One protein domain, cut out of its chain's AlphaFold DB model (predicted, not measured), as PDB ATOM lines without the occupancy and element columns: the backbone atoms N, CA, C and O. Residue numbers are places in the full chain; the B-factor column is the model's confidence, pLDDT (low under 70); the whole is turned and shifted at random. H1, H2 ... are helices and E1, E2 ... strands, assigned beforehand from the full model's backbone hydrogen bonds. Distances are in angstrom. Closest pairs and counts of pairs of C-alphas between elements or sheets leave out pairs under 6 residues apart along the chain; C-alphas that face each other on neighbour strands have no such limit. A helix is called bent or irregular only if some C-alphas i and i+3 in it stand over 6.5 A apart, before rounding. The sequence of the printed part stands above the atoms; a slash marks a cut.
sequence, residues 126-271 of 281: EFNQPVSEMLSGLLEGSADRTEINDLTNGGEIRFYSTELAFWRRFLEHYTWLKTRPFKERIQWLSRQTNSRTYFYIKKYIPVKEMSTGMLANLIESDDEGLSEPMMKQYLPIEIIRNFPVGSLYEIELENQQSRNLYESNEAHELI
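Overview. This is residues 126 to 271 of the 281 residues of an uncharacterized protein of Latilactobacillus sakei subsp. sakei (UniProt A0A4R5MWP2). A twisted sheet of four strands, E1 to E4, forms a slanting wall, with H2, H4, H6 and H7 along one side of it and the other side largely bare. H3 and H5 mark the two ends of an elongated model, H3 with H1 and H4 near the E1 edge of the sheet, and H5 far out beyond the last residues of E2. The printed part has 146 residues with seven named helices and four named strands, in the order H1 H2 E1 H3 H4 E2 H5 H6 H7 E3 E4. The sheet is mixed, in the order E1 E2 E3 E4, and the class is mixed, helices and strands. The whole is compact, with a radius of gyration of the C-alphas of 16.4 A and spans of 51 by 32 by 29 A.

Along the chain. H1 is residues 126 to 139, 20.1 A long, with C-alpha 126 at (327.726, 354.561, 309.164); it is irregular, as C-alphas 127 and 130 are 7.4 A apart. H2 is residues 145 to 152, and strand E1 is residues 156 to 161, 16.8 A. H3, residues 164 to 177, is 18.6 A long and irregular, with C-alphas 172 and 175 7.6 A apart. H4 is residues 182 to 190. E2, the longest strand, is residues 197 to 205 and spans 26.0 A, from C-alpha 197 at (318.666, 344.210, 297.325). H5 is residues 212 to 220, H6 residues 228 to 234 and H7 residues 237 to 240. E3 is residues 248 to 253, 16.5 A, and E4 is residues 260 to 264, 13.4 A, ending with C-alpha 264 at (307.966, 335.762, 299.491).

Arrangement. In the sheet, E1 and E2 are antiparallel, with N 158 and O 200 2.8 A apart, within hydrogen-bond range. E2 and E3 are parallel, with N 203 and O 250 at 2.8 A; with H5, H6 and H7 they make a strand-helix-strand unit, two parallel neighbour strands with helices between them along the chain. E3 and E4 form a hairpin, with N 249 and O 262 at 2.8 A. Residues 263 to 264 of E4 also pair, antiparallel, with residues 270 to 271. H2 is on the sheet over E1, at a height over the sheet of 8.3 A, and runs slantwise to the strands, at 56 degrees to E1 on the local plane. H2 and H7 only just touch, with 3 pairs of C-alphas within 8 A, the closest those of Thr 152 and Ile 239 at 5.8 A. H1 only grazes the sheet, with residues 132 to 139; its closest C-alpha to E1 is that of Leu 139, 6.6 A from that of Ile 157. H1 and H3 only just touch, with 3 pairs of C-alphas within 8 A, the closest those of Val 131 and Trp 167 at 7.4 A, the same way at a steep tilt of 39 degrees. H4 grazes the sheet with residues 186 to 190. H3 and H5 are not on the sheet, and they are apart. H5 and H6 are close but not clearly touching, with the C-alphas of Met 214 and Met 230 7.6 A apart. Every O i to N i+4 pair is within hydrogen-bond range in H2, H4, H5 and H6, against 8 of 10 in H1 and in H3; H7 is too short for such a pair.

Size, cuts and confidence. The two C-alphas farthest apart, those of Glu 172 and Glu 220, are 50.7 A from each other. The printed part has no cut, and no link is long. Mean pLDDT of the printed part is 83.7; it is under 70 at residues 141 to 143, 217 to 218, 220 to 225 and 257 to 259.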
ATOM      1  N   GLU A 126     327.363 353.188 308.800       77.81
ATOM      2  CA  GLU A 126     327.726 354.561 309.164       77.81
ATOM      3  C   GLU A 126     328.132 355.413 307.947       77.81
ATOM      4  O   GLU A 126     327.907 356.623 307.886       77.81
ATOM      5  N   PHE A 127     328.715 354.789 306.918       82.44
ATOM      6  CA  PHE A 127     329.049 355.477 305.666       82.44
ATOM      7  C   PHE A 127     327.828 355.656 304.752       82.44
ATOM      8  O   PHE A 127     327.791 356.576 303.932       82.44
ATOM      9  N   ASN A 128     326.841 354.766 304.851       81.94
ATOM     10  CA  ASN A 128     325.657 354.751 304.004       81.94
ATOM     11  C   ASN A 128     324.471 355.495 304.617       81.94
ATOM     12  O   ASN A 128     323.595 355.911 303.862       81.94
ATOM     13  N   GLN A 129     324.460 355.723 305.934       81.06
ATOM     14  CA  GLN A 129     323.366 356.368 306.662       81.06
ATOM     15  C   GLN A 129     322.786 357.594 305.934       81.06
ATOM     16  O   GLN A 129     321.575 357.617 305.721       81.06
ATOM     17  N   PRO A 130     323.581 358.563 305.429       83.50
ATOM     18  CA  PRO A 130     323.017 359.740 304.766       83.50
ATOM     19  C   PRO A 130     322.239 359.412 303.485       83.50
ATOM     20  O   PRO A 130     321.358 360.171 303.084       83.50
ATOM     21  N   VAL A 131     322.583 358.308 302.815       87.06
ATOM     22  CA  VAL A 131     321.912 357.807 301.609       87.06
ATOM     23  C   VAL A 131     320.698 356.952 301.979       87.06
ATOM     24  O   VAL A 131     319.652 357.112 301.347       87.06
ATOM     25  N   SER A 132     320.799 356.112 303.015       83.50
ATOM     26  CA  SER A 132     319.656 355.371 303.574       83.50
ATOM     27  C   SER A 132     318.559 356.328 304.054       83.50
ATOM     28  O   SER A 132     317.398 356.148 303.703       83.50
ATOM     29  N   GLU A 133     318.905 357.417 304.744       84.50
ATOM     30  CA  GLU A 133     317.940 358.439 305.180       84.50
ATOM     31  C   GLU A 133     317.239 359.122 303.997       84.50
ATOM     32  O   GLU A 133     316.033 359.373 304.030       84.50
ATOM     33  N   MET A 134     317.968 359.386 302.908       88.00
ATOM     34  CA  MET A 134     317.369 359.913 301.678       88.00
ATOM     35  C   MET A 134     316.375 358.927 301.053       88.00
ATOM     36  O   MET A 134     315.336 359.355 300.544       88.00
ATOM     37  N   LEU A 135     316.688 357.629 301.066       89.69
ATOM     38  CA  LEU A 135     315.796 356.575 300.583       89.69
ATOM     39  C   LEU A 135     314.557 356.448 301.478       89.69
ATOM     40  O   LEU A 135     313.442 356.470 300.959       89.69
ATOM     41  N   SER A 136     314.735 356.439 302.800       85.69
ATOM     42  CA  SER A 136     313.639 356.451 303.777       85.69
ATOM     43  C   SER A 136     312.724 357.659 303.570       85.69
ATOM     44  O   SER A 136     311.506 357.526 303.511       85.69
ATOM     45  N   GLY A 137     313.288 358.848 303.333       87.38
ATOM     46  CA  GLY A 137     312.510 360.051 303.028       87.38
ATOM     47  C   GLY A 137     311.687 359.956 301.732       87.38
ATOM     48  O   GLY A 137     310.619 360.568 301.627       87.38
ATOM     49  N   LEU A 138     312.144 359.180 300.741       88.06
ATOM     50  CA  LEU A 138     311.376 358.911 299.519       88.06
ATOM     51  C   LEU A 138     310.245 357.901 299.725       88.06
ATOM     52  O   LEU A 138     309.261 357.981 298.983       88.06
ATOM     53  N   LEU A 139     310.408 356.975 300.673       86.31
ATOM     54  CA  LEU A 139     309.454 355.909 300.976       86.31
ATOM     55  C   LEU A 139     308.375 356.351 301.972       86.31
ATOM     56  O   LEU A 139     307.202 356.073 301.752       86.31
ATOM     57  N   GLU A 140     308.755 357.079 303.018       75.38
ATOM     58  CA  GLU A 140     307.870 357.400 304.146       75.38
ATOM     59  C   GLU A 140     307.552 358.896 304.233       75.38
ATOM     60  O   GLU A 140     306.407 359.293 304.425       75.38
ATOM     61  N   GLY A 141     308.558 359.756 304.054       68.25
ATOM     62  CA  GLY A 141     308.423 361.195 304.317       68.25
ATOM     63  C   GLY A 141     307.674 361.994 303.247       68.25
ATOM     64  O   GLY A 141     307.396 363.174 303.446       68.25
ATOM     65  N   SER A 142     307.389 361.398 302.088       62.31
ATOM     66  CA  SER A 142     306.843 362.118 300.926       62.31
ATOM     67  C   SER A 142     305.682 361.421 300.221       62.31
ATOM     68  O   SER A 142     305.248 361.908 299.176       62.31
ATOM     69  N   ALA A 143     305.195 360.310 300.768       69.38
ATOM     70  CA  ALA A 143     304.037 359.588 300.256       69.38
ATOM     71  C   ALA A 143     302.796 359.896 301.104       69.38
ATOM     72  O   ALA A 143     302.909 360.170 302.301       69.38
ATOM     73  N   ASP A 144     301.613 359.860 300.487       79.19
ATOM     74  CA  ASP A 144     300.369 359.880 301.256       79.19
ATOM     75  C   ASP A 144     300.262 358.570 302.051       79.19
ATOM     76  O   ASP A 144     300.530 357.485 301.529       79.19
ATOM     77  N   ARG A 145     299.841 358.661 303.318       81.50
ATOM     78  CA  ARG A 145     299.598 357.481 304.157       81.50
ATOM     79  C   ARG A 145     298.604 356.533 303.501       81.50
ATOM     80  O   ARG A 145     298.747 355.331 303.674       81.50
ATOM     81  N   THR A 146     297.647 357.046 302.728       85.38
ATOM     82  CA  THR A 146     296.712 356.210 301.965       85.38
ATOM     83  C   THR A 146     297.445 355.312 300.967       85.38
ATOM     84  O   THR A 146     297.227 354.107 300.967       85.38
ATOM     85  N   GLU A 147     298.386 355.855 300.189       86.94
ATOM     86  CA  GLU A 147     299.136 355.074 299.195       86.94
ATOM     87  C   GLU A 147     300.032 354.010 299.849       86.94
ATOM     88  O   GLU A 147     300.146 352.894 299.341       86.94
ATOM     89  N   ILE A 148     300.662 354.337 300.984       87.31
ATOM     90  CA  ILE A 148     301.441 353.359 301.760       87.31
ATOM     91  C   ILE A 148     300.516 352.265 302.300       87.31
ATOM     92  O   ILE A 148     300.832 351.078 302.185       87.31
ATOM     93  N   ASN A 149     299.372 352.651 302.867       87.44
ATOM     94  CA  ASN A 149     298.407 351.721 303.440       87.44
ATOM     95  C   ASN A 149     297.852 350.766 302.381       87.44
ATOM     96  O   ASN A 149     297.774 349.570 302.650       87.44
ATOM     97  N   ASP A 150     297.548 351.261 301.183       88.38
ATOM     98  CA  ASP A 150     297.063 350.447 300.064       88.38
ATOM     99  C   ASP A 150     298.108 349.417 299.607       88.38
ATOM    100  O   ASP A 150     297.757 348.300 299.222       88.38
ATOM    101  N   LEU A 151     299.402 349.757 299.670       90.19
ATOM    102  CA  LEU A 151     300.475 348.833 299.288       90.19
ATOM    103  C   LEU A 151     300.785 347.783 300.354       90.19
ATOM    104  O   LEU A 151     301.170 346.671 299.998       90.19
ATOM    105  N   THR A 152     300.671 348.140 301.633       89.50
ATOM    106  CA  THR A 152     301.240 347.366 302.755       89.50
ATOM    107  C   THR A 152     300.212 346.851 303.749       89.50
ATOM    108  O   THR A 152     300.584 346.176 304.706       89.50
ATOM    109  N   ASN A 153     298.937 347.196 303.562       89.12
ATOM    110  CA  ASN A 153     297.876 346.994 304.543       89.12
ATOM    111  C   ASN A 153     298.178 347.695 305.877       89.12
ATOM    112  O   ASN A 153     298.002 347.134 306.957       89.12
ATOM    113  N   GLY A 154     298.676 348.931 305.809       86.12
ATOM    114  CA  GLY A 154     299.021 349.754 306.974       86.12
ATOM    115  C   GLY A 154     300.309 349.339 307.685       86.12
ATOM    116  O   GLY A 154     300.359 349.377 308.916       86.12
ATOM    117  N   GLY A 155     301.295 348.858 306.931       87.69
ATOM    118  CA  GLY A 155     302.662 348.612 307.385       87.69
ATOM    119  C   GLY A 155     303.635 349.712 306.942       87.69
ATOM    120  O   GLY A 155     303.259 350.708 306.328       87.69
ATOM    121  N   GLU A 156     304.908 349.508 307.254       88.50
ATOM    122  CA  GLU A 156     306.040 350.341 306.853       88.50
ATOM    123  C   GLU A 156     306.774 349.693 305.676       88.50
ATOM    124  O   GLU A 156     306.924 348.468 305.622       88.50
ATOM    125  N   ILE A 157     307.267 350.517 304.750       89.44
ATOM    126  CA  ILE A 157     308.073 350.070 303.609       89.44
ATOM    127  C   ILE A 157     309.513 350.485 303.847       89.44
ATOM    128  O   ILE A 157     309.834 351.671 303.837       89.44
ATOM    129  N   ARG A 158     310.394 349.497 303.946       87.56
ATOM    130  CA  ARG A 158     311.842 349.692 303.959       87.56
ATOM    131  C   ARG A 158     312.459 349.042 302.732       87.56
ATOM    132  O   ARG A 158     311.855 348.186 302.080       87.56
ATOM    133  N   PHE A 159     313.664 349.475 302.394       86.69
ATOM    134  CA  PHE A 159     314.390 348.961 301.245       86.69
ATOM    135  C   PHE A 159     315.863 348.846 301.586       86.69
ATOM    136  O   PHE A 159     316.494 349.824 301.980       86.69
ATOM    137  N   TYR A 160     316.391 347.645 301.414       80.25
ATOM    138  CA  TYR A 160     317.685 347.249 301.934       80.25
ATOM    139  C   TYR A 160     318.582 346.783 300.796       80.25
ATOM    140  O   TYR A 160     318.116 346.144 299.851       80.25
ATOM    141  N   SER A 161     319.869 347.127 300.856       81.44
ATOM    142  CA  SER A 161     320.845 346.669 299.870       81.44
ATOM    143  C   SER A 161     322.260 346.599 300.428       81.44
ATOM    144  O   SER A 161     322.804 347.581 300.931       81.44
ATOM    145  N   THR A 162     322.910 345.457 300.205       77.00
ATOM    146  CA  THR A 162     324.356 345.288 300.431       77.00
ATOM    147  C   THR A 162     325.183 345.604 299.175       77.00
ATOM    148  O   THR A 162     326.413 345.531 299.180       77.00
ATOM    149  N   GLU A 163     324.539 345.989 298.064       82.69
ATOM    150  CA  GLU A 163     325.215 346.289 296.803       82.69
ATOM    151  C   GLU A 163     325.604 347.768 296.692       82.69
ATOM    152  O   GLU A 163     324.799 348.631 296.354       82.69
ATOM    153  N   LEU A 164     326.898 348.074 296.827       86.88
ATOM    154  CA  LEU A 164     327.418 349.437 296.614       86.88
ATOM    155  C   LEU A 164     327.030 350.037 295.248       86.88
ATOM    156  O   LEU A 164     326.843 351.247 295.113       86.88
ATOM    157  N   ALA A 165     326.898 349.199 294.216       90.69
ATOM    158  CA  ALA A 165     326.472 349.645 292.893       90.69
ATOM    159  C   ALA A 165     325.016 350.141 292.878       90.69
ATOM    160  O   ALA A 165     324.715 351.075 292.133       90.69
ATOM    161  N   PHE A 166     324.128 349.556 293.691       91.50
ATOM    162  CA  PHE A 166     322.763 350.053 293.860       91.50
ATOM    163  C   PHE A 166     322.778 351.461 294.460       91.50
ATOM    164  O   PHE A 166     322.203 352.369 293.864       91.50
ATOM    165  N   TRP A 167     323.507 351.675 295.558       90.69
ATOM    166  CA  TRP A 167     323.579 352.977 296.232       90.69
ATOM    167  C   TRP A 167     324.100 354.089 295.317       90.69
ATOM    168  O   TRP A 167     323.567 355.200 295.305       90.69
ATOM    169  N   ARG A 168     325.080 353.771 294.460       93.75
ATOM    170  CA  ARG A 168     325.522 354.683 293.398       93.75
ATOM    171  C   ARG A 168     324.383 355.039 292.437       93.75
ATOM    172  O   ARG A 168     324.120 356.222 292.225       93.75
ATOM    173  N   ARG A 169     323.705 354.031 291.867       95.25
ATOM    174  CA  ARG A 169     322.588 354.241 290.927       95.25
ATOM    175  C   ARG A 169     321.468 355.048 291.576       95.25
ATOM    176  O   ARG A 169     320.924 355.943 290.936       95.25
ATOM    177  N   PHE A 170     321.149 354.762 292.835       94.44
ATOM    178  CA  PHE A 170     320.153 355.497 293.604       94.44
ATOM    179  C   PHE A 170     320.505 356.983 293.704       94.44
ATOM    180  O   PHE A 170     319.682 357.819 293.338       94.44
ATOM    181  N   LEU A 171     321.733 357.332 294.101       93.38
ATOM    182  CA  LEU A 171     322.162 358.733 294.169       93.38
ATOM    183  C   LEU A 171     322.129 359.432 292.805       93.38
ATOM    184  O   LEU A 171     321.714 360.588 292.720       93.38
ATOM    185  N   GLU A 172     322.531 358.737 291.738       94.81
ATOM    186  CA  GLU A 172     322.471 359.255 290.366       94.81
ATOM    187  C   GLU A 172     321.025 359.557 289.923       94.81
ATOM    188  O   GLU A 172     320.802 360.511 289.178       94.81
ATOM    189  N   HIS A 173     320.036 358.806 290.424       95.81
ATOM    190  CA  HIS A 173     318.617 358.957 290.074       95.81
ATOM    191  C   HIS A 173     317.788 359.727 291.112       95.81
ATOM    192  O   HIS A 173     316.634 360.060 290.840       95.81
ATOM    193  N   TYR A 174     318.338 360.037 292.287       93.75
ATOM    194  CA  TYR A 174     317.584 360.562 293.427       93.75
ATOM    195  C   TYR A 174     316.804 361.843 293.106       93.75
ATOM    196  O   TYR A 174     315.629 361.970 293.452       93.75
ATOM    197  N   THR A 175     317.432 362.803 292.420       91.94
ATOM    198  CA  THR A 175     316.782 364.074 292.064       91.94
ATOM    199  C   THR A 175     315.592 363.861 291.134       91.94
ATOM    200  O   THR A 175     314.575 364.532 291.292       91.94
ATOM    201  N   TRP A 176     315.691 362.904 290.210       94.50
ATOM    202  CA  TRP A 176     314.584 362.505 289.349       94.50
ATOM    203  C   TRP A 176     313.494 361.783 290.150       94.50
ATOM    204  O   TRP A 176     312.339 362.209 290.092       94.50
ATOM    205  N   LEU A 177     313.858 360.781 290.965       94.62
ATOM    206  CA  LEU A 177     312.940 360.000 291.810       94.62
ATOM    207  C   LEU A 177     312.098 360.889 292.726       94.62
ATOM    208  O   LEU A 177     310.887 360.703 292.824       94.62
ATOM    209  N   LYS A 178     312.708 361.914 293.326       92.19
ATOM    210  CA  LYS A 178     312.017 362.870 294.200       92.19
ATOM    211  C   LYS A 178     310.868 363.615 293.507       92.19
ATOM    212  O   LYS A 178     309.933 364.042 294.172       92.19
ATOM    213  N   THR A 179     310.923 363.769 292.182       91.94
ATOM    214  CA  THR A 179     309.858 364.423 291.395       91.94
ATOM    215  C   THR A 179     308.777 363.463 290.907       91.94
ATOM    216  O   THR A 179     307.786 363.910 290.337       91.94
ATOM    217  N   ARG A 180     308.976 362.151 291.065       93.12
ATOM    218  CA  ARG A 180     308.041 361.138 290.574       93.12
ATOM    219  C   ARG A 180     306.907 360.889 291.572       93.12
ATOM    220  O   ARG A 180     307.142 361.038 292.774       93.12
ATOM    221  N   PRO A 181     305.716 360.466 291.112       91.50
ATOM    222  CA  PRO A 181     304.683 359.894 291.973       91.50
ATOM    223  C   PRO A 181     305.211 358.693 292.761       91.50
ATOM    224  O   PRO A 181     306.094 357.976 292.285       91.50
ATOM    225  N   PHE A 182     304.650 358.439 293.943       91.00
ATOM    226  CA  PHE A 182     305.108 357.371 294.831       91.00
ATOM    227  C   PHE A 182     305.143 355.997 294.145       91.00
ATOM    228  O   PHE A 182     306.174 355.324 294.152       91.00
ATOM    229  N   LYS A 183     304.077 355.641 293.419       90.38
ATOM    230  CA  LYS A 183     303.994 354.396 292.640       90.38
ATOM    231  C   LYS A 183     305.147 354.218 291.645       90.38
ATOM    232  O   LYS A 183     305.681 353.119 291.514       90.38
ATOM    233  N   GLU A 184     305.564 355.280 290.957       93.56
ATOM    234  CA  GLU A 184     306.696 355.218 290.019       93.56
ATOM    235  C   GLU A 184     308.031 354.989 290.744       93.56
ATOM    236  O   GLU A 184     308.897 354.281 290.224       93.56
ATOM    237  N   ARG A 185     308.194 355.533 291.958       93.94
ATOM    238  CA  ARG A 185     309.383 355.292 292.793       93.94
ATOM    239  C   ARG A 185     309.454 353.832 293.231       93.94
ATOM    240  O   ARG A 185     310.502 353.210 293.069       93.94
ATOM    241  N   ILE A 186     308.336 353.271 293.700       94.06
ATOM    242  CA  ILE A 186     308.233 351.854 294.077       94.06
ATOM    243  C   ILE A 186     308.536 350.950 292.880       94.06
ATOM    244  O   ILE A 186     309.316 350.006 293.001       94.06
ATOM    245  N   GLN A 187     308.010 351.267 291.694       94.94
ATOM    246  CA  GLN A 187     308.323 350.521 290.472       94.94
ATOM    247  C   GLN A 187     309.804 350.603 290.090       94.94
ATOM    248  O   GLN A 187     310.376 349.612 289.637       94.94
ATOM    249  N   TRP A 188     310.440 351.769 290.239       97.12
ATOM    250  CA  TRP A 188     311.871 351.904 289.975       97.12
ATOM    251  C   TRP A 188     312.698 351.041 290.934       97.12
ATOM    252  O   TRP A 188     313.554 350.292 290.464       97.12
ATOM    253  N   LEU A 189     312.391 351.086 292.236       95.81
ATOM    254  CA  LEU A 189     313.044 350.273 293.270       95.81
ATOM    255  C   LEU A 189     312.829 348.774 293.043       95.81
ATOM    256  O   LEU A 189     313.779 348.001 293.115       95.81
ATOM    257  N   SER A 190     311.617 348.373 292.654       95.50
ATOM    258  CA  SER A 190     311.281 346.981 292.328       95.50
ATOM    259  C   SER A 190     312.182 346.407 291.237       95.50
ATOM    260  O   SER A 190     312.652 345.279 291.352       95.50
ATOM    261  N   ARG A 191     312.519 347.201 290.213       96.06
ATOM    262  CA  ARG A 191     313.437 346.784 289.135       96.06
ATOM    263  C   ARG A 191     314.897 346.655 289.576       96.06
ATOM    264  O   ARG A 191     315.709 346.169 288.797       96.06
ATOM    265  N   GLN A 192     315.246 347.135 290.769       94.38
ATOM    266  CA  GLN A 192     316.587 346.982 291.337       94.38
ATOM    267  C   GLN A 192     316.712 345.740 292.223       94.38
ATOM    268  O   GLN A 192     317.819 345.451 292.672       94.38
ATOM    269  N   THR A 193     315.607 345.040 292.501       88.88
ATOM    270  CA  THR A 193     315.611 343.941 293.466       88.88
ATOM    271  C   THR A 193     316.356 342.708 292.965       88.88
ATOM    272  O   THR A 193     316.375 342.404 291.772       88.88
ATOM    273  N   ASN A 194     317.022 342.032 293.897       84.06
ATOM    274  CA  ASN A 194     317.736 340.771 293.728       84.06
ATOM    275  C   ASN A 194     317.995 340.151 295.117       84.06
ATOM    276  O   ASN A 194     317.588 340.699 296.137       84.06
ATOM    277  N   SER A 195     318.751 339.054 295.183       76.38
ATOM    278  CA  SER A 195     319.068 338.359 296.445       76.38
ATOM    279  C   SER A 195     319.826 339.197 297.493       76.38
ATOM    280  O   SER A 195     320.049 338.736 298.604       76.38
ATOM    281  N   ARG A 196     320.322 340.385 297.133       77.62
ATOM    282  CA  ARG A 196     321.098 341.304 297.983       77.62
ATOM    283  C   ARG A 196     320.480 342.694 298.096       77.62
ATOM    284  O   ARG A 196     321.054 343.544 298.774       77.62
ATOM    285  N   THR A 197     319.367 342.929 297.405       82.69
ATOM    286  CA  THR A 197     318.666 344.210 297.325       82.69
ATOM    287  C   THR A 197     317.169 343.930 297.328       82.69
ATOM    288  O   THR A 197     316.650 343.412 296.347       82.69
ATOM    289  N   TYR A 198     316.459 344.245 298.403       83.69
ATOM    290  CA  TYR A 198     315.082 343.785 298.584       83.69
ATOM    291  C   TYR A 198     314.244 344.769 299.400       83.69
ATOM    292  O   TYR A 198     314.762 345.589 300.162       83.69
ATOM    293  N   PHE A 199     312.922 344.682 299.236       89.81
ATOM    294  CA  PHE A 199     311.983 345.354 300.133       89.81
ATOM    295  C   PHE A 199     311.850 344.591 301.443       89.81
ATOM    296  O   PHE A 199     311.858 343.360 301.456       89.81
ATOM    297  N   TYR A 200     311.657 345.346 302.515       86.62
ATOM    298  CA  TYR A 200     311.356 344.836 303.839       86.62
ATOM    299  C   TYR A 200     310.107 345.534 304.360       86.62
ATOM    300  O   TYR A 200     310.109 346.744 304.587       86.62
ATOM    301  N   ILE A 201     309.031 344.773 304.503       89.19
ATOM    302  CA  ILE A 201     307.730 345.284 304.910       89.19
ATOM    303  C   ILE A 201     307.528 344.950 306.373       89.19
ATOM    304  O   ILE A 201     307.499 343.778 306.745       89.19
ATOM    305  N   LYS A 202     307.390 345.978 307.206       87.56
ATOM    306  CA  LYS A 202     307.179 345.795 308.639       87.56
ATOM    307  C   LYS A 202     305.736 346.103 308.996       87.56
ATOM    308  O   LYS A 202     305.233 347.175 308.681       87.56
ATOM    309  N   LYS A 203     305.064 345.188 309.684       87.94
ATOM    310  CA  LYS A 203     303.689 345.365 310.139       87.94
ATOM    311  C   LYS A 203     303.617 345.161 311.647       87.94
ATOM    312  O   LYS A 203     303.804 344.056 312.141       87.94
ATOM    313  N   TYR A 204     303.319 346.238 312.365       87.69
ATOM    314  CA  TYR A 204     303.030 346.184 313.794       87.69
ATOM    315  C   TYR A 204     301.535 345.949 314.020       87.69
ATOM    316  O   TYR A 204     300.708 346.667 313.452       87.69
ATOM    317  N   ILE A 205     301.198 344.960 314.846       86.38
ATOM    318  CA  ILE A 205     299.825 344.623 315.220       86.38
ATOM    319  C   ILE A 205     299.632 344.908 316.713       86.38
ATOM    320  O   ILE A 205     300.147 344.161 317.554       86.38
ATOM    321  N   PRO A 206     298.874 345.958 317.067       84.75
ATOM    322  CA  PRO A 206     298.533 346.223 318.455       84.75
ATOM    323  C   PRO A 206     297.477 345.229 318.950       84.75
ATOM    324  O   PRO A 206     296.624 344.773 318.186       84.75
ATOM    325  N   VAL A 207     297.458 344.959 320.257       80.94
ATOM    326  CA  VAL A 207     296.517 344.024 320.906       80.94
ATOM    327  C   VAL A 207     295.063 344.348 320.566       80.94
ATOM    328  O   VAL A 207     294.252 343.453 320.346       80.94
ATOM    329  N   LYS A 208     294.725 345.638 320.469       83.69
ATOM    330  CA  LYS A 208     293.367 346.114 320.151       83.69
ATOM    331  C   LYS A 208     292.858 345.688 318.764       83.69
ATOM    332  O   LYS A 208     291.657 345.746 318.525       83.69
ATOM    333  N   GLU A 209     293.757 345.325 317.849       79.31
ATOM    334  CA  GLU A 209     293.439 344.858 316.491       79.31
ATOM    335  C   GLU A 209     293.430 343.322 316.393       79.31
ATOM    336  O   GLU A 209     293.184 342.767 315.320       79.31
ATOM    337  N   MET A 210     293.679 342.626 317.508       78.31
ATOM    338  CA  MET A 210     293.655 341.168 317.591       78.31
ATOM    339  C   MET A 210     292.256 340.674 317.969       78.31
ATOM    340  O   MET A 210     291.589 341.216 318.851       78.31
ATOM    341  N   SER A 211     291.803 339.607 317.314       74.69
ATOM    342  CA  SER A 211     290.562 338.927 317.696       74.69
ATOM    343  C   SER A 211     290.751 338.072 318.957       74.69
ATOM    344  O   SER A 211     291.860 337.648 319.276       74.69
ATOM    345  N   THR A 212     289.662 337.733 319.653       73.69
ATOM    346  CA  THR A 212     289.708 336.845 320.831       73.69
ATOM    347  C   THR A 212     290.354 335.489 320.521       73.69
ATOM    348  O   THR A 212     291.101 334.967 321.341       73.69
ATOM    349  N   GLY A 213     290.115 334.937 319.325       71.06
ATOM    350  CA  GLY A 213     290.746 333.688 318.886       71.06
ATOM    351  C   GLY A 213     292.250 333.828 318.632       71.06
ATOM    352  O   GLY A 213     293.004 332.902 318.899       71.06
ATOM    353  N   MET A 214     292.707 335.000 318.182       70.88
ATOM    354  CA  MET A 214     294.139 335.285 318.022       70.88
ATOM    355  C   MET A 214     294.849 335.381 319.364       70.88
ATOM    356  O   MET A 214     295.930 334.827 319.514       70.88
ATOM    357  N   LEU A 215     294.231 336.052 320.338       73.44
ATOM    358  CA  LEU A 215     294.773 336.151 321.692       73.44
ATOM    359  C   LEU A 215     294.877 334.774 322.356       73.44
ATOM    360  O   LEU A 215     295.870 334.505 323.020       73.44
ATOM    361  N   ALA A 216     293.895 333.892 322.138       71.56
ATOM    362  CA  ALA A 216     293.950 332.512 322.620       71.56
ATOM    363  C   ALA A 216     295.102 331.723 321.972       71.56
ATOM    364  O   ALA A 216     295.905 331.133 322.686       71.56
ATOM    365  N   ASN A 217     295.245 331.793 320.643       69.00
ATOM    366  CA  ASN A 217     296.343 331.126 319.936       69.00
ATOM    367  C   ASN A 217     297.720 331.643 320.379       69.00
ATOM    368  O   ASN A 217     298.640 330.852 320.518       69.00
ATOM    369  N   LEU A 218     297.852 332.948 320.639       69.94
ATOM    370  CA  LEU A 218     299.081 333.572 321.141       69.94
ATOM    371  C   LEU A 218     299.502 333.068 322.523       69.94
ATOM    372  O   LEU A 218     300.691 333.000 322.803       69.94
ATOM    373  N   ILE A 219     298.537 332.734 323.381       70.06
ATOM    374  CA  ILE A 219     298.798 332.156 324.707       70.06
ATOM    375  C   ILE A 219     299.267 330.697 324.586       70.06
ATOM    376  O   ILE A 219     299.989 330.216 325.453       70.06
ATOM    377  N   GLU A 220     298.849 329.992 323.533       65.75
ATOM    378  CA  GLU A 220     299.139 328.568 323.329       65.75
ATOM    379  C   GLU A 220     300.362 328.310 322.426       65.75
ATOM    380  O   GLU A 220     300.965 327.239 322.509       65.75
ATOM    381  N   SER A 221     300.739 329.257 321.560       60.03
ATOM    382  CA  SER A 221     301.817 329.099 320.577       60.03
ATOM    383  C   SER A 221     303.138 329.684 321.085       60.03
ATOM    384  O   SER A 221     303.451 330.844 320.828       60.03
ATOM    385  N   ASP A 222     303.939 328.867 321.762       56.25
ATOM    386  CA  ASP A 222     305.202 329.310 322.372       56.25
ATOM    387  C   ASP A 222     306.349 329.624 321.383       56.25
ATOM    388  O   ASP A 222     307.385 330.052 321.861       56.25
ATOM    389  N   ASP A 223     306.216 329.439 320.053       56.38
ATOM    390  CA  ASP A 223     307.188 329.963 319.043       56.38
ATOM    391  C   ASP A 223     306.899 329.585 317.560       56.38
ATOM    392  O   ASP A 223     307.676 329.878 316.638       56.38
ATOM    393  N   GLU A 224     305.778 328.924 317.246       60.06
ATOM    394  CA  GLU A 224     305.574 328.314 315.915       60.06
ATOM    395  C   GLU A 224     305.288 329.308 314.772       60.06
ATOM    396  O   GLU A 224     305.381 328.967 313.592       60.06
ATOM    397  N   GLY A 225     305.173 330.601 315.071       64.19
ATOM    398  CA  GLY A 225     304.882 331.649 314.095       64.19
ATOM    399  C   GLY A 225     303.385 331.817 313.869       64.19
ATOM    400  O   GLY A 225     302.565 331.087 314.419       64.19
ATOM    401  N   LEU A 226     303.010 332.812 313.069       73.44
ATOM    402  CA  LEU A 226     301.600 333.121 312.853       73.44
ATOM    403  C   LEU A 226     300.869 332.005 312.105       73.44
ATOM    404  O   LEU A 226     301.330 331.519 311.070       73.44
ATOM    405  N   SER A 227     299.673 331.671 312.593       75.62
ATOM    406  CA  SER A 227     298.764 330.763 311.892       75.62
ATOM    407  C   SER A 227     298.347 331.323 310.523       75.62
ATOM    408  O   SER A 227     298.254 332.537 310.324       75.62
ATOM    409  N   GLU A 228     298.038 330.440 309.571       73.06
ATOM    410  CA  GLU A 228     297.636 330.820 308.208       73.06
ATOM    411  C   GLU A 228     296.458 331.823 308.158       73.06
ATOM    412  O   GLU A 228     296.529 332.775 307.374       73.06
ATOM    413  N   PRO A 229     295.402 331.708 308.994       75.19
ATOM    414  CA  PRO A 229     294.343 332.719 309.045       75.19
ATOM    415  C   PRO A 229     294.853 334.112 309.439       75.19
ATOM    416  O   PRO A 229     294.410 335.108 308.870       75.19
ATOM    417  N   MET A 230     295.807 334.192 310.373       77.38
ATOM    418  CA  MET A 230     296.409 335.462 310.793       77.38
ATOM    419  C   MET A 230     297.272 336.054 309.679       77.38
ATOM    420  O   MET A 230     297.183 337.250 309.402       77.38
ATOM    421  N   MET A 231     298.047 335.212 308.989       79.75
ATOM    422  CA  MET A 231     298.837 335.634 307.831       79.75
ATOM    423  C   MET A 231     297.949 336.227 306.738       79.75
ATOM    424  O   MET A 231     298.219 337.328 306.269       79.75
ATOM    425  N   LYS A 232     296.837 335.564 306.394       82.62
ATOM    426  CA  LYS A 232     295.878 336.063 305.392       82.62
ATOM    427  C   LYS A 232     295.208 337.376 305.792       82.62
ATOM    428  O   LYS A 232     294.838 338.146 304.916       82.62
ATOM    429  N   GLN A 233     295.036 337.634 307.086       83.25
ATOM    430  CA  GLN A 233     294.434 338.877 307.561       83.25
ATOM    431  C   GLN A 233     295.384 340.074 307.431       83.25
ATOM    432  O   GLN A 233     294.962 341.152 307.010       83.25
ATOM    433  N   TYR A 234     296.653 339.909 307.811       83.75
ATOM    434  CA  TYR A 234     297.596 341.030 307.886       83.75
ATOM    435  C   TYR A 234     298.443 341.195 306.625       83.75
ATOM    436  O   TYR A 234     298.724 342.326 306.234       83.75
ATOM    437  N   LEU A 235     298.778 340.093 305.956       87.81
ATOM    438  CA  LEU A 235     299.519 340.054 304.697       87.81
ATOM    439  C   LEU A 235     298.759 339.196 303.673       87.81
ATOM    440  O   LEU A 235     299.213 338.109 303.308       87.81
ATOM    441  N   PRO A 236     297.581 339.652 303.208       89.94
ATOM    442  CA  PRO A 236     296.861 338.951 302.155       89.94
ATOM    443  C   PRO A 236     297.689 338.914 300.862       89.94
ATOM    444  O   PRO A 236     298.584 339.735 300.639       89.94
ATOM    445  N   ILE A 237     297.385 337.960 299.980       90.56
ATOM    446  CA  ILE A 237     298.177 337.709 298.768       90.56
ATOM    447  C   ILE A 237     298.256 338.932 297.843       90.56
ATOM    448  O   ILE A 237     299.267 339.138 297.177       90.56
ATOM    449  N   GLU A 238     297.229 339.781 297.831       91.69
ATOM    450  CA  GLU A 238     297.202 341.039 297.083       91.69
ATOM    451  C   GLU A 238     298.293 342.007 297.557       91.69
ATOM    452  O   GLU A 238     298.929 342.666 296.740       91.69
ATOM    453  N   ILE A 239     298.555 342.041 298.865       92.44
ATOM    454  CA  ILE A 239     299.582 342.883 299.488       92.44
ATOM    455  C   ILE A 239     300.969 342.307 299.234       92.44
ATOM    456  O   ILE A 239     301.899 343.045 298.917       92.44
ATOM    457  N   ILE A 240     301.110 340.981 299.285       91.38
ATOM    458  CA  ILE A 240     302.378 340.316 298.961       91.38
ATOM    459  C   ILE A 240     302.753 340.573 297.492       91.38
ATOM    460  O   ILE A 240     303.898 340.889 297.182       91.38
ATOM    461  N   ARG A 241     301.776 340.523 296.579       93.88
ATOM    462  CA  ARG A 241     301.968 340.766 295.138       93.88
ATOM    463  C   ARG A 241     302.319 342.206 294.772       93.88
ATOM    464  O   ARG A 241     302.755 342.444 293.646       93.88
ATOM    465  N   ASN A 242     302.152 343.158 295.687       93.75
ATOM    466  CA  ASN A 242     302.586 344.534 295.454       93.75
ATOM    467  C   ASN A 242     304.114 344.676 295.425       93.75
ATOM    468  O   ASN A 242     304.616 345.687 294.926       93.75
ATOM    469  N   PHE A 243     304.849 343.676 295.921       92.62
ATOM    470  CA  PHE A 243     306.304 343.679 295.984       92.62
ATOM    471  C   PHE A 243     306.909 342.499 295.202       92.62
ATOM    472  O   PHE A 243     306.237 341.490 294.970       92.62
ATOM    473  N   PRO A 244     308.170 342.624 294.748       92.69
ATOM    474  CA  PRO A 244     308.882 341.533 294.090       92.69
ATOM    475  C   PRO A 244     308.992 340.260 294.941       92.69
ATOM    476  O   PRO A 244     308.917 340.281 296.168       92.69
ATOM    477  N   VAL A 245     309.217 339.135 294.264       87.12
ATOM    478  CA  VAL A 245     309.624 337.878 294.907       87.12
ATOM    479  C   VAL A 245     310.963 338.081 295.631       87.12
ATOM    480  O   VAL A 245     311.817 338.830 295.151       87.12
ATOM    481  N   GLY A 246     311.140 337.437 296.788       81.19
ATOM    482  CA  GLY A 246     312.302 337.626 297.664       81.19
ATOM    483  C   GLY A 246     312.194 338.850 298.583       81.19
ATOM    484  O   GLY A 246     313.169 339.238 299.225       81.19
ATOM    485  N   SER A 247     311.025 339.494 298.648       86.94
ATOM    486  CA  SER A 247     310.738 340.527 299.645       86.94
ATOM    487  C   SER A 247     310.554 339.913 301.027       86.94
ATOM    488  O   SER A 247     309.955 338.846 301.176       86.94
ATOM    489  N   LEU A 248     311.046 340.619 302.045       87.69
ATOM    490  CA  LEU A 248     310.920 340.211 303.438       87.69
ATOM    491  C   LEU A 248     309.731 340.895 304.108       87.69
ATOM    492  O   LEU A 248     309.447 342.064 303.848       87.69
ATOM    493  N   TYR A 249     309.076 340.169 305.006       86.38
ATOM    494  CA  TYR A 249     307.926 340.639 305.765       86.38
ATOM    495  C   TYR A 249     308.126 340.326 307.244       86.38
ATOM    496  O   TYR A 249     308.279 339.165 307.613       86.38
ATOM    497  N   GLU A 250     308.115 341.352 308.087       86.50
ATOM    498  CA  GLU A 250     308.152 341.222 309.542       86.50
ATOM    499  C   GLU A 250     306.784 341.580 310.109       86.50
ATOM    500  O   GLU A 250     306.282 342.682 309.881       86.50
ATOM    501  N   ILE A 251     306.198 340.661 310.873       85.19
ATOM    502  CA  ILE A 251     305.028 340.948 311.696       85.19
ATOM    503  C   ILE A 251     305.459 340.984 313.160       85.19
ATOM    504  O   ILE A 251     305.904 339.985 313.729       85.19
ATOM    505  N   GLU A 252     305.300 342.154 313.766       84.25
ATOM    506  CA  GLU A 252     305.552 342.391 315.181       84.25
ATOM    507  C   GLU A 252     304.214 342.475 315.909       84.25
ATOM    508  O   GLU A 252     303.343 343.267 315.544       84.25
ATOM    509  N   LEU A 253     304.039 341.642 316.931       83.19
ATOM    510  CA  LEU A 253     302.850 341.654 317.772       83.19
ATOM    511  C   LEU A 253     303.215 342.289 319.113       83.19
ATOM    512  O   LEU A 253     304.189 341.882 319.734       83.19
ATOM    513  N   GLU A 254     302.402 343.235 319.584       80.44
ATOM    514  CA  GLU A 254     302.661 344.030 320.801       80.44
ATOM    515  C   GLU A 254     303.017 343.205 322.055       80.44
ATOM    516  O   GLU A 254     303.800 343.655 322.887       80.44
ATOM    517  N   ASN A 255     302.485 341.985 322.180       72.69
ATOM    518  CA  ASN A 255     302.693 341.113 323.342       72.69
ATOM    519  C   ASN A 255     303.598 339.901 323.068       72.69
ATOM    520  O   ASN A 255     303.663 339.000 323.902       72.69
ATOM    521  N   GLN A 256     304.270 339.844 321.917       70.12
ATOM    522  CA  GLN A 256     305.133 338.721 321.555       70.12
ATOM    523  C   GLN A 256     306.581 339.196 321.441       70.12
ATOM    524  O   GLN A 256     306.871 340.172 320.757       70.12
ATOM    525  N   GLN A 257     307.500 338.501 322.117       62.62
ATOM    526  CA  GLN A 257     308.931 338.813 322.025       62.62
ATOM    527  C   GLN A 257     309.573 338.248 320.751       62.62
ATOM    528  O   GLN A 257     310.543 338.819 320.251       62.62
ATOM    529  N   SER A 258     309.038 337.148 320.212       65.19
ATOM    530  CA  SER A 258     309.563 336.507 319.006       65.19
ATOM    531  C   SER A 258     309.185 337.291 317.747       65.19
ATOM    532  O   SER A 258     308.040 337.716 317.563       65.19
ATOM    533  N   ARG A 259     310.144 337.425 316.829       69.00
ATOM    534  CA  ARG A 259     309.944 338.087 315.536       69.00
ATOM    535  C   ARG A 259     309.351 337.126 314.513       69.00
ATOM    536  O   ARG A 259     309.944 336.095 314.209       69.00
ATOM    537  N   ASN A 260     308.229 337.493 313.898       79.69
ATOM    538  CA  ASN A 260     307.647 336.706 312.814       79.69
ATOM    539  C   ASN A 260     308.161 337.224 311.464       79.69
ATOM    540  O   ASN A 260     307.572 338.132 310.879       79.69
ATOM    541  N   LEU A 261     309.282 336.668 310.994       81.88
ATOM    542  CA  LEU A 261     309.919 337.045 309.729       81.88
ATOM    543  C   LEU A 261     309.612 336.029 308.622       81.88
ATOM    544  O   LEU A 261     309.739 334.822 308.824       81.88
ATOM    545  N   TYR A 262     309.269 336.526 307.435       83.25
ATOM    546  CA  TYR A 262     308.921 335.725 306.263       83.25
ATOM    547  C   TYR A 262     309.582 336.261 304.993       83.25
ATOM    548  O   TYR A 262     309.877 337.450 304.901       83.25
ATOM    549  N   GLU A 263     309.743 335.396 303.996       85.38
ATOM    550  CA  GLU A 263     310.176 335.738 302.637       85.38
ATOM    551  C   GLU A 263     309.114 335.305 301.617       85.38
ATOM    552  O   GLU A 263     308.534 334.221 301.747       85.38
ATOM    553  N   SER A 264     308.849 336.133 300.602       84.50
ATOM    554  CA  SER A 264     307.966 335.762 299.491       84.50
ATOM    555  C   SER A 264     308.665 334.832 298.498       84.50
ATOM    556  O   SER A 264     309.738 335.141 297.981       84.50
ATOM    557  N   ASN A 265     308.029 333.705 298.181       84.00
ATOM    558  CA  ASN A 265     308.489 332.792 297.134       84.00
ATOM    559  C   ASN A 265     307.907 333.151 295.750       84.00
ATOM    560  O   ASN A 265     307.104 334.074 295.613       84.00
ATOM    561  N   GLU A 266     308.279 332.391 294.717       86.69
ATOM    562  CA  GLU A 266     307.803 332.572 293.329       86.69
ATOM    563  C   GLU A 266     306.274 332.458 293.169       86.69
ATOM    564  O   GLU A 266     305.698 332.989 292.222       86.69
ATOM    565  N   ALA A 267     305.592 331.778 294.097       87.62
ATOM    566  CA  ALA A 267     304.134 331.686 294.132       87.62
ATOM    567  C   ALA A 267     303.475 332.848 294.908       87.62
ATOM    568  O   ALA A 267     302.247 332.897 295.007       87.62
ATOM    569  N   HIS A 268     304.266 333.799 295.424       84.00
ATOM    570  CA  HIS A 268     303.857 334.841 296.371       84.00
ATOM    571  C   HIS A 268     303.269 334.287 297.677       84.00
ATOM    572  O   HIS A 268     302.437 334.925 298.322       84.00
ATOM    573  N   GLU A 269     303.715 333.101 298.076       86.00
ATOM    574  CA  GLU A 269     303.459 332.550 299.401       86.00
ATOM    575  C   GLU A 269     304.592 332.952 300.346       86.00
ATOM    576  O   GLU A 269     305.739 333.139 299.928       86.00
ATOM    577  N   LEU A 270     304.265 333.082 301.630       84.44
ATOM    578  CA  LEU A 270     305.216 333.483 302.658       84.44
ATOM    579  C   LEU A 270     305.835 332.255 303.315       84.44
ATOM    580  O   LEU A 270     305.152 331.461 303.960       84.44
ATOM    581  N   ILE A 271     307.150 332.125 303.172       82.81
ATOM    582  CA  ILE A 271     307.943 331.090 303.827       82.81
ATOM    583  C   ILE A 271     308.520 331.691 305.105       82.81
ATOM    584  O   ILE A 271     309.208 332.710 305.053       82.81
TER     585      ILE A 271